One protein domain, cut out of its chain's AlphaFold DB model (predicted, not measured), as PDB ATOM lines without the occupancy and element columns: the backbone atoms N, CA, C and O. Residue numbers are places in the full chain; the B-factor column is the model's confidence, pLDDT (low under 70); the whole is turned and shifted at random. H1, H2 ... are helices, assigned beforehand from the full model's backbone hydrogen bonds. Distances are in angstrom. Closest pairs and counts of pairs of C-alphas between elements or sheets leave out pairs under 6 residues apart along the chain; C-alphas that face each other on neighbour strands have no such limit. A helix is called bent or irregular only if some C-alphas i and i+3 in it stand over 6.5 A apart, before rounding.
ATOM      1  N   ASP A   9     -47.069  32.796   7.788       93.06
ATOM      2  CA  ASP A   9     -48.464  32.383   7.953       93.06
ATOM      3  C   ASP A   9     -48.686  30.923   7.551       93.06
ATOM      4  O   ASP A   9     -49.297  30.185   8.315       93.06
ATOM      5  N   GLU A  10     -48.104  30.460   6.434       94.62
ATOM      6  CA  GLU A  10     -48.189  29.046   6.025       94.62
ATOM      7  C   GLU A  10     -47.599  28.132   7.112       94.62
ATOM      8  O   GLU A  10     -48.175  27.095   7.442       94.62
ATOM      9  N   LEU A  11     -46.460  28.517   7.702       95.75
ATOM     10  CA  LEU A  11     -45.843  27.753   8.787       95.75
ATOM     11  C   LEU A  11     -46.743  27.710  10.032       95.75
ATOM     12  O   LEU A  11     -46.928  26.637  10.614       95.75
ATOM     13  N   ARG A  12     -47.303  28.863  10.426       96.44
ATOM     14  CA  ARG A  12     -48.198  28.990  11.584       96.44
ATOM     15  C   ARG A  12     -49.459  28.148  11.408       96.44
ATOM     16  O   ARG A  12     -49.793  27.382  12.307       96.44
ATOM     17  N   GLU A  13     -50.121  28.259  10.260       97.06
ATOM     18  CA  GLU A  13     -51.345  27.515   9.947       97.06
ATOM     19  C   GLU A  13     -51.109  26.004   9.996       97.06
ATOM     20  O   GLU A  13     -51.899  25.273  10.591       97.06
ATOM     21  N   LEU A  14     -49.995  25.525   9.432       96.94
ATOM     22  CA  LEU A  14     -49.637  24.107   9.492       96.94
ATOM     23  C   LEU A  14     -49.379  23.650  10.929       96.94
ATOM     24  O   LEU A  14     -49.884  22.605  11.334       96.94
ATOM     25  N   ARG A  15     -48.633  24.432  11.719       97.81
ATOM     26  CA  ARG A  15     -48.385  24.120  13.132       97.81
ATOM     27  C   ARG A  15     -49.691  24.029  13.922       97.81
ATOM     28  O   ARG A  15     -49.878  23.090  14.690       97.81
ATOM     29  N   GLU A  16     -50.576  25.004  13.754       97.56
ATOM     30  CA  GLU A  16     -51.868  25.046  14.444       97.56
ATOM     31  C   GLU A  16     -52.789  23.918  13.975       97.56
ATOM     32  O   GLU A  16     -53.443  23.284  14.798       97.56
ATOM     33  N   GLY A  17     -52.749  23.566  12.689       97.38
ATOM     34  CA  GLY A  17     -53.432  22.390  12.149       97.38
ATOM     35  C   GLY A  17     -52.904  21.056  12.688       97.38
ATOM     36  O   GLY A  17     -53.589  20.038  12.593       97.38
ATOM     37  N   TRP A  18     -51.699  21.032  13.264       96.06
ATOM     38  CA  TRP A  18     -51.156  19.866  13.965       96.06
ATOM     39  C   TRP A  18     -51.507  19.845  15.459       96.06
ATOM     40  O   TRP A  18     -51.161  18.866  16.115       96.06
ATOM     41  N   ASP A  19     -52.180  20.882  15.970       97.06
ATOM     42  CA  ASP A  19     -52.551  21.064  17.380       97.06
ATOM     43  C   ASP A  19     -51.348  21.008  18.339       97.06
ATOM     44  O   ASP A  19     -51.353  20.328  19.363       97.06
ATOM     45  N   VAL A  20     -50.262  21.702  17.975       96.19
ATOM     46  CA  VAL A  20     -49.029  21.760  18.776       96.19
ATOM     47  C   VAL A  20     -48.553  23.191  19.027       96.19
ATOM     48  O   VAL A  20     -48.710  24.108  18.208       96.19
ATOM     49  N   SER A  21     -47.893  23.390  20.164       97.62
ATOM     50  CA  SER A  21     -47.197  24.637  20.484       97.62
ATOM     51  C   SER A  21     -45.946  24.830  19.617       97.62
ATOM     52  O   SER A  21     -45.402  23.894  19.035       97.62
ATOM     53  N   GLN A  22     -45.407  26.053  19.581       97.56
ATOM     54  CA  GLN A  22     -44.133  26.340  18.900       97.56
ATOM     55  C   GLN A  22     -42.959  25.503  19.438       97.56
ATOM     56  O   GLN A  22     -42.026  25.212  18.695       97.56
ATOM     57  N   GLY A  23     -42.980  25.131  20.724       96.75
ATOM     58  CA  GLY A  23     -41.929  24.310  21.334       96.75
ATOM     59  C   GLY A  23     -42.002  22.849  20.896       96.75
ATOM     60  O   GLY A  23     -40.990  22.277  20.500       96.75
ATOM     61  N   GLU A  24     -43.200  22.272  20.907       96.12
ATOM     62  CA  GLU A  24     -43.441  20.907  20.423       96.12
ATOM     63  C   GLU A  24     -43.176  20.803  18.921       96.12
ATOM     64  O   GLU A  24     -42.500  19.881  18.473       96.12
ATOM     65  N   PHE A  25     -43.616  21.797  18.149       97.56
ATOM     66  CA  PHE A  25     -43.319  21.881  16.725       97.56
ATOM     67  C   PHE A  25     -41.813  21.923  16.461       97.56
ATOM     68  O   PHE A  25     -41.312  21.146  15.651       97.56
ATOM     69  N   ALA A  26     -41.079  22.775  17.187       97.00
ATOM     70  CA  ALA A  26     -39.625  22.862  17.093       97.00
ATOM     71  C   ALA A  26     -38.953  21.508  17.375       97.00
ATOM     72  O   ALA A  26     -38.055  21.111  16.633       97.00
ATOM     73  N   ALA A  27     -39.431  20.776  18.387       95.38
ATOM     74  CA  ALA A  27     -38.938  19.439  18.702       95.38
ATOM     75  C   ALA A  27     -39.196  18.437  17.563       95.38
ATOM     76  O   ALA A  27     -38.312  17.648  17.241       95.38
ATOM     77  N   VAL A  28     -40.358  18.498  16.905       96.19
ATOM     78  CA  VAL A  28     -40.688  17.625  15.763       96.19
ATOM     79  C   VAL A  28     -39.753  17.862  14.575       96.19
ATOM     80  O   VAL A  28     -39.321  16.905  13.935       96.19
ATOM     81  N   ILE A  29     -39.426  19.121  14.270       94.81
ATOM     82  CA  ILE A  29     -38.614  19.474  13.091       94.81
ATOM     83  C   ILE A  29     -37.113  19.618  13.383       94.81
ATOM     84  O   ILE A  29     -36.347  19.941  12.475       94.81
ATOM     85  N   GLY A  30     -36.683  19.410  14.631       94.75
ATOM     86  CA  GLY A  30     -35.284  19.558  15.045       94.75
ATOM     87  C   GLY A  30     -34.770  20.999  15.014       94.75
ATOM     88  O   GLY A  30     -33.608  21.234  14.689       94.75
ATOM     89  N   ALA A  31     -35.627  21.967  15.334       94.56
ATOM     90  CA  ALA A  31     -35.279  23.381  15.445       94.56
ATOM     91  C   ALA A  31     -35.313  23.850  16.908       94.56
ATOM     92  O   ALA A  31     -35.817  23.165  17.795       94.56
ATOM     93  N   SER A  32     -34.814  25.059  17.170       95.50
ATOM     94  CA  SER A  32     -35.047  25.715  18.458       95.50
ATOM     95  C   SER A  32     -36.412  26.407  18.465       95.50
ATOM     96  O   SER A  32     -36.864  26.933  17.445       95.50
ATOM     97  N   ARG A  33     -37.051  26.496  19.637       96.06
ATOM     98  CA  ARG A  33     -38.292  27.275  19.802       96.06
ATOM     99  C   ARG A  33     -38.122  28.727  19.333       96.06
ATOM    100  O   ARG A  33     -39.028  29.286  18.729       96.06
ATOM    101  N   GLN A  34     -36.961  29.335  19.591       95.38
ATOM    102  CA  GLN A  34     -36.668  30.708  19.170       95.38
ATOM    103  C   GLN A  34     -36.621  30.852  17.642       95.38
ATOM    104  O   GLN A  34     -37.062  31.874  17.120       95.38
ATOM    105  N   ALA A  35     -36.126  29.837  16.927       95.12
ATOM    106  CA  ALA A  35     -36.154  29.829  15.469       95.12
ATOM    107  C   ALA A  35     -37.598  29.828  14.953       95.12
ATOM    108  O   ALA A  35     -37.934  30.663  14.122       95.12
ATOM    109  N   VAL A  36     -38.467  28.981  15.518       96.19
ATOM    110  CA  VAL A  36     -39.896  28.938  15.157       96.19
ATOM    111  C   VAL A  36     -40.586  30.277  15.423       96.19
ATOM    112  O   VAL A  36     -41.270  30.783  14.542       96.19
ATOM    113  N   VAL A  37     -40.344  30.904  16.581       95.69
ATOM    114  CA  VAL A  37     -40.865  32.255  16.881       95.69
ATOM    115  C   VAL A  37     -40.451  33.252  15.798       95.69
ATOM    116  O   VAL A  37     -41.287  33.981  15.274       95.69
ATOM    117  N   SER A  38     -39.167  33.274  15.442       94.50
ATOM    118  CA  SER A  38     -38.626  34.204  14.448       94.50
ATOM    119  C   SER A  38     -39.144  33.935  13.028       94.50
ATOM    120  O   SER A  38     -39.308  34.879  12.258       94.50
ATOM    121  N   TRP A  39     -39.435  32.675  12.691       95.38
ATOM    122  CA  TRP A  39     -40.020  32.280  11.406       95.38
ATOM    123  C   TRP A  39     -41.502  32.601  11.279       95.38
ATOM    124  O   TRP A  39     -41.951  32.957  10.198       95.38
ATOM    125  N   GLU A  40     -42.257  32.478  12.370       94.44
ATOM    126  CA  GLU A  40     -43.675  32.841  12.401       94.44
ATOM    127  C   GLU A  40     -43.881  34.351  12.582       94.44
ATOM    128  O   GLU A  40     -45.000  34.839  12.469       94.44
ATOM    129  N   THR A  41     -42.836  35.123  12.877       91.69
ATOM    130  CA  THR A  41     -42.983  36.575  13.009       91.69
ATOM    131  C   THR A  41     -43.319  37.196  11.647       91.69
ATOM    132  O   THR A  41     -42.682  36.868  10.648       91.69
ATOM    133  N   GLU A  42     -44.306  38.099  11.619       81.00
ATOM    134  CA  GLU A  42     -44.771  38.765  10.398       81.00
ATOM    135  C   GLU A  42     -43.629  39.413   9.606       81.00
ATOM    136  O   GLU A  42     -42.699  40.016  10.163       81.00
ATOM    137  N   GLU A  43     -43.728  39.290   8.281       72.25
ATOM    138  CA  GLU A  43     -42.764  39.846   7.343       72.25
ATOM    139  C   GLU A  43     -42.737  41.381   7.458       72.25
ATOM    140  O   GLU A  43     -43.772  42.041   7.431       72.25
ATOM    141  N   GLY A  44     -41.540  41.954   7.620       70.00
ATOM    142  CA  GLY A  44     -41.349  43.398   7.820       70.00
ATOM    143  C   GLY A  44     -41.097  43.830   9.268       70.00
ATOM    144  O   GLY A  44     -40.736  44.983   9.485       70.00
ATOM    145  N   SER A  45     -41.206  42.928  10.250       77.12
ATOM    146  CA  SER A  45     -40.681  43.192  11.598       77.12
ATOM    147  C   SER A  45     -39.151  43.056  11.660       77.12
ATOM    148  O   SER A  45     -38.554  42.255  10.936       77.12
ATOM    149  N   ASP A  46     -38.513  43.752  12.606       76.38
ATOM    150  CA  ASP A  46     -37.057  43.695  12.842       76.38
ATOM    151  C   ASP A  46     -36.529  42.290  13.210       76.38
ATOM    152  O   ASP A  46     -35.319  42.045  13.230       76.38
ATOM    153  N   HIS A  47     -37.420  41.347  13.525       74.19
ATOM    154  CA  HIS A  47     -37.079  39.995  13.975       74.19
ATOM    155  C   HIS A  47     -37.551  38.886  13.029       74.19
ATOM    156  O   HIS A  47     -37.304  37.706  13.307       74.19
ATOM    157  N   ALA A  48     -38.176  39.247  11.906       78.50
ATOM    158  CA  ALA A  48     -38.643  38.292  10.914       78.50
ATOM    159  C   ALA A  48     -37.467  37.571  10.245       78.50
ATOM    160  O   ALA A  48     -36.499  38.184   9.778       78.50
ATOM    161  N   ARG A  49     -37.551  36.243  10.177       83.94
ATOM    162  CA  ARG A  49     -36.605  35.408   9.430       83.94
ATOM    163  C   ARG A  49     -37.380  34.483   8.507       83.94
ATOM    164  O   ARG A  49     -38.352  33.871   8.915       83.94
ATOM    165  N   GLY A  50     -36.910  34.327   7.273       87.56
ATOM    166  CA  GLY A  50     -37.500  33.358   6.352       87.56
ATOM    167  C   GLY A  50     -37.289  31.916   6.821       87.56
ATOM    168  O   GLY A  50     -36.234  31.579   7.373       87.56
ATOM    169  N   VAL A  51     -38.270  31.056   6.546       91.25
ATOM    170  CA  VAL A  51     -38.169  29.612   6.793       91.25
ATOM    171  C   VAL A  51     -37.062  29.020   5.907       91.25
ATOM    172  O   VAL A  51     -37.090  29.202   4.684       91.25
ATOM    173  N   PRO A  52     -36.078  28.291   6.464       92.25
ATOM    174  CA  PRO A  52     -35.063  27.626   5.656       92.25
ATOM    175  C   PRO A  52     -35.692  26.615   4.689       92.25
ATOM    176  O   PRO A  52     -36.542  25.820   5.077       92.25
ATOM    177  N   GLY A  53     -35.221  26.574   3.440       92.81
ATOM    178  CA  GLY A  53     -35.760  25.669   2.413       92.81
ATOM    179  C   GLY A  53     -35.863  24.191   2.840       92.81
ATOM    180  O   GLY A  53     -36.912  23.590   2.624       92.81
ATOM    181  N   PRO A  54     -34.839  23.592   3.485       93.06
ATOM    182  CA  PRO A  54     -34.941  22.225   4.005       93.06
ATOM    183  C   PRO A  54     -36.038  22.044   5.062       93.06
ATOM    184  O   PRO A  54     -36.713  21.018   5.063       93.06
ATOM    185  N   VAL A  55     -36.257  23.049   5.916       94.12
ATOM    186  CA  VAL A  55     -37.334  23.035   6.917       94.12
ATOM    187  C   VAL A  55     -38.691  23.108   6.224       94.12
ATOM    188  O   VAL A  55     -39.554  22.293   6.517       94.12
ATOM    189  N   ALA A  56     -38.859  23.993   5.238       94.81
ATOM    190  CA  ALA A  56     -40.094  24.077   4.456       94.81
ATOM    191  C   ALA A  56     -40.431  22.745   3.755       94.81
ATOM    192  O   ALA A  56     -41.589  22.321   3.726       94.81
ATOM    193  N   VAL A  57     -39.420  22.050   3.217       94.62
ATOM    194  CA  VAL A  57     -39.589  20.711   2.627       94.62
ATOM    195  C   VAL A  57     -40.003  19.688   3.684       94.62
ATOM    196  O   VAL A  57     -40.942  18.930   3.447       94.62
ATOM    197  N   LEU A  58     -39.332  19.673   4.839       95.25
ATOM    198  CA  LEU A  58     -39.643  18.755   5.934       95.25
ATOM    199  C   LEU A  58     -41.069  18.961   6.455       95.25
ATOM    200  O   LEU A  58     -41.817  17.994   6.560       95.25
ATOM    201  N   VAL A  59     -41.468  20.205   6.724       95.88
ATOM    202  CA  VAL A  59     -42.811  20.536   7.224       95.88
ATOM    203  C   VAL A  59     -43.880  20.057   6.242       95.88
ATOM    204  O   VAL A  59     -44.793  19.342   6.642       95.88
ATOM    205  N   ARG A  60     -43.729  20.333   4.939       95.69
ATOM    206  CA  ARG A  60     -44.674  19.848   3.913       95.69
ATOM    207  C   ARG A  60     -44.713  18.325   3.803       95.69
ATOM    208  O   ARG A  60     -45.761  17.759   3.494       95.69
ATOM    209  N   LEU A  61     -43.587  17.646   4.021       95.94
ATOM    210  CA  LEU A  61     -43.549  16.185   4.046       95.94
ATOM    211  C   LEU A  61     -44.328  15.637   5.247       95.94
ATOM    212  O   LEU A  61     -45.147  14.741   5.070       95.94
ATOM    213  N   LEU A  62     -44.091  16.184   6.440       96.50
ATOM    214  CA  LEU A  62     -44.747  15.781   7.687       96.50
ATOM    215  C   LEU A  62     -46.234  16.143   7.733       96.50
ATOM    216  O   LEU A  62     -47.016  15.474   8.412       96.50
ATOM    217  N   ASP A  63     -46.633  17.179   7.003       96.62
ATOM    218  CA  ASP A  63     -48.036  17.510   6.800       96.62
ATOM    219  C   ASP A  63     -48.739  16.426   5.972       96.62
ATOM    220  O   ASP A  63     -49.719  15.831   6.416       96.62
ATOM    221  N   LYS A  64     -48.153  16.060   4.823       97.06
ATOM    222  CA  LYS A  64     -48.673  15.002   3.941       97.06
ATOM    223  C   LYS A  64     -48.576  13.593   4.530       97.06
ATOM    224  O   LYS A  64     -49.250  12.690   4.040       97.06
ATOM    225  N   ARG A  65     -47.678  13.381   5.495       97.19
ATOM    226  CA  ARG A  65     -47.334  12.079   6.087       97.19
ATOM    227  C   ARG A  65     -47.289  12.198   7.619       97.19
ATOM    228  O   ARG A  65     -46.200  12.150   8.205       97.19
ATOM    229  N   PRO A  66     -48.443  12.397   8.286       95.81
ATOM    230  CA  PRO A  66     -48.504  12.631   9.729       95.81
ATOM    231  C   PRO A  66     -47.913  11.488  10.564       95.81
ATOM    232  O   PRO A  66     -47.388  11.727  11.650       95.81
ATOM    233  N   GLU A  67     -47.913  10.259  10.047       96.38
ATOM    234  CA  GLU A  67     -47.322   9.088  10.695       96.38
ATOM    235  C   GLU A  67     -45.797   9.184  10.880       96.38
ATOM    236  O   GLU A  67     -45.225   8.434  11.670       96.38
ATOM    237  N   LEU A  68     -45.126  10.107  10.178       95.81
ATOM    238  CA  LEU A  68     -43.682  10.324  10.292       95.81
ATOM    239  C   LEU A  68     -43.303  11.325  11.393       95.81
ATOM    240  O   LEU A  68     -42.135  11.377  11.781       95.81
ATOM    241  N   ARG A  69     -44.258  12.103  11.923       95.12
ATOM    242  CA  ARG A  69     -43.986  13.130  12.949       95.12
ATOM    243  C   ARG A  69     -43.324  12.555  14.212       95.12
ATOM    244  O   ARG A  69     -42.333  13.141  14.648       95.12
ATOM    245  N   PRO A  70     -43.759  11.401  14.767       94.00
ATOM    246  CA  PRO A  70     -43.098  10.815  15.937       94.00
ATOM    247  C   PRO A  70     -41.650  10.395  15.652       94.00
ATOM    248  O   PRO A  70     -40.774  10.557  16.498       94.00
ATOM    249  N   ILE A  71     -41.379   9.895  14.442       93.62
ATOM    250  CA  ILE A  71     -40.035   9.481  14.020       93.62
ATOM    251  C   ILE A  71     -39.121  10.706  13.918       93.62
ATOM    252  O   ILE A  71     -37.998  10.681  14.419       93.62
ATOM    253  N   ALA A  72     -39.612  11.792  13.315       90.69
ATOM    254  CA  ALA A  72     -38.874  13.047  13.206       90.69
ATOM    255  C   ALA A  72     -38.522  13.624  14.590       90.69
ATOM    256  O   ALA A  72     -37.360  13.945  14.841       90.69
ATOM    257  N   ALA A  73     -39.487  13.635  15.517       89.31
ATOM    258  CA  ALA A  73     -39.274  14.077  16.895       89.31
ATOM    259  C   ALA A  73     -38.228  13.225  17.641       89.31
ATOM    260  O   ALA A  73     -37.382  13.757  18.367       89.31
ATOM    261  N   GLN A  74     -38.235  11.903  17.437       90.38
ATOM    262  CA  GLN A  74     -37.248  11.009  18.046       90.38
ATOM    263  C   GLN A  74     -35.832  11.280  17.520       90.38
ATOM    264  O   GLN A  74     -34.881  11.333  18.300       90.38
ATOM    265  N   ILE A  75     -35.684  11.470  16.204       87.81
ATOM    266  CA  ILE A  75     -34.388  11.766  15.574       87.81
ATOM    267  C   ILE A  75     -33.836  13.102  16.082       87.81
ATOM    268  O   ILE A  75     -32.666  13.174  16.458       87.81
ATOM    269  N   ALA A  76     -34.677  14.136  16.145       85.38
ATOM    270  CA  ALA A  76     -34.300  15.447  16.670       85.38
ATOM    271  C   ALA A  76     -33.818  15.380  18.131       85.38
ATOM    272  O   ALA A  76     -32.850  16.048  18.502       85.38
ATOM    273  N   SER A  77     -34.455  14.533  18.943       80.19
ATOM    274  CA  SER A  77     -34.097  14.335  20.352       80.19
ATOM    275  C   SER A  77     -32.747  13.623  20.525       80.19
ATOM    276  O   SER A  77     -31.975  13.975  21.412       80.19
ATOM    277  N   ASN A  78     -32.418  12.669  19.646       77.50
ATOM    278  CA  ASN A  78     -31.182  11.877  19.727       77.50
ATOM    279  C   ASN A  78     -29.917  12.638  19.282       77.50
ATOM    280  O   ASN A  78     -28.810  12.213  19.599       77.50
ATOM    281  N   GLY A  79     -30.053  13.741  18.538       62.81
ATOM    282  CA  GLY A  79     -28.923  14.541  18.042       62.81
ATOM    283  C   GLY A  79     -28.322  15.531  19.050       62.81
ATOM    284  O   GLY A  79     -27.368  16.221  18.707       62.81
ATOM    285  N   HIS A  80     -28.882  15.624  20.260       55.66
ATOM    286  CA  HIS A  80     -28.467  16.561  21.315       55.66
ATOM    287  C   HIS A  80     -27.712  15.882  22.482       55.66
ATOM    288  O   HIS A  80     -27.619  16.465  23.562       55.66
TER     289      HIS A  80
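This is residues 9 to 80 of the 81 residues of an uncharacterized protein of Gemmatimonadales bacterium (UniProt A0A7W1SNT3). Five helices form a small cluster of crossed helices: H2 lies in the middle, with H3 and H5 crossing it on opposite sides, while H1 and H4 run the same way along a third side. The long link of residues 41 to 52 makes one end of the longest axis, and H5 lies at the other. The printed part has 72 residues with five named helices, H1 to H5 in order along the chain, and no named strand; its class is all helix. It is compact, with a radius of gyration of the C-alphas of 11.8 A and spans of 34 by 26 by 21 A.

Find C-alpha 9 at (-48.464, 32.383, 7.953); from there H1, residues 9 to 17, runs 11.9 A. Next comes H2, residues 22 to 29, 10.6 A long, and then H3, residues 33 to 40, 10.7 A long. Past residues 41 to 52, look for C-alpha 53 at (-35.760, 25.669, 2.413), where H4, residues 53 to 64, begins its 16.8 A. H5, residues 66 to 78, is the longest helix at 20.0 A and ends at C-alpha 78 at (-31.182, 11.877, 19.727). H5 is irregular, but only just: C-alphas 67 and 70 are 7.0 A apart.

Begin at H2, the hub, which touches three helices. It touches H5 about perpendicular, at 90 degrees, and their closest C-alphas, Val 28 and Ala 73, are 4.0 A apart. It touches H3 about perpendicular, at 84 degrees, with the closest C-alphas, Gly 23 and Arg 33, at 4.9 A. H2 and H4 only just touch, with 3 pairs of C-alphas within 8 A and residues 55 to 59 of H4 alone; the closest C-alphas are Ile 29 and Val 55, at 7.2 A. Move on to H1, which touches H3 at a steep tilt of 57 degrees, opposite ways; the closest C-alphas, Arg 12 and Glu 40, are 6.0 A apart. H1 and H4 are close but not clearly touching, at a shallow tilt of 34.6 degrees, only just short of steep, the same way; their closest C-alphas are Leu 14 and Asp 63, at 7.3 A. H5 is apart from H1 and H3. In H1, H2, H3 and H4 every O i to N i+4 pair is within hydrogen-bond range; in H5, 7 of 9 are.

The two C-alphas farthest apart, Asp 46 and Glu 67, are 36.2 A apart. The printed part has no cut. The link from H3 to H4 is long, and the other links are tight. The mean pLDDT of the printed part is 91.4, and residues 79 to 80 are under 70.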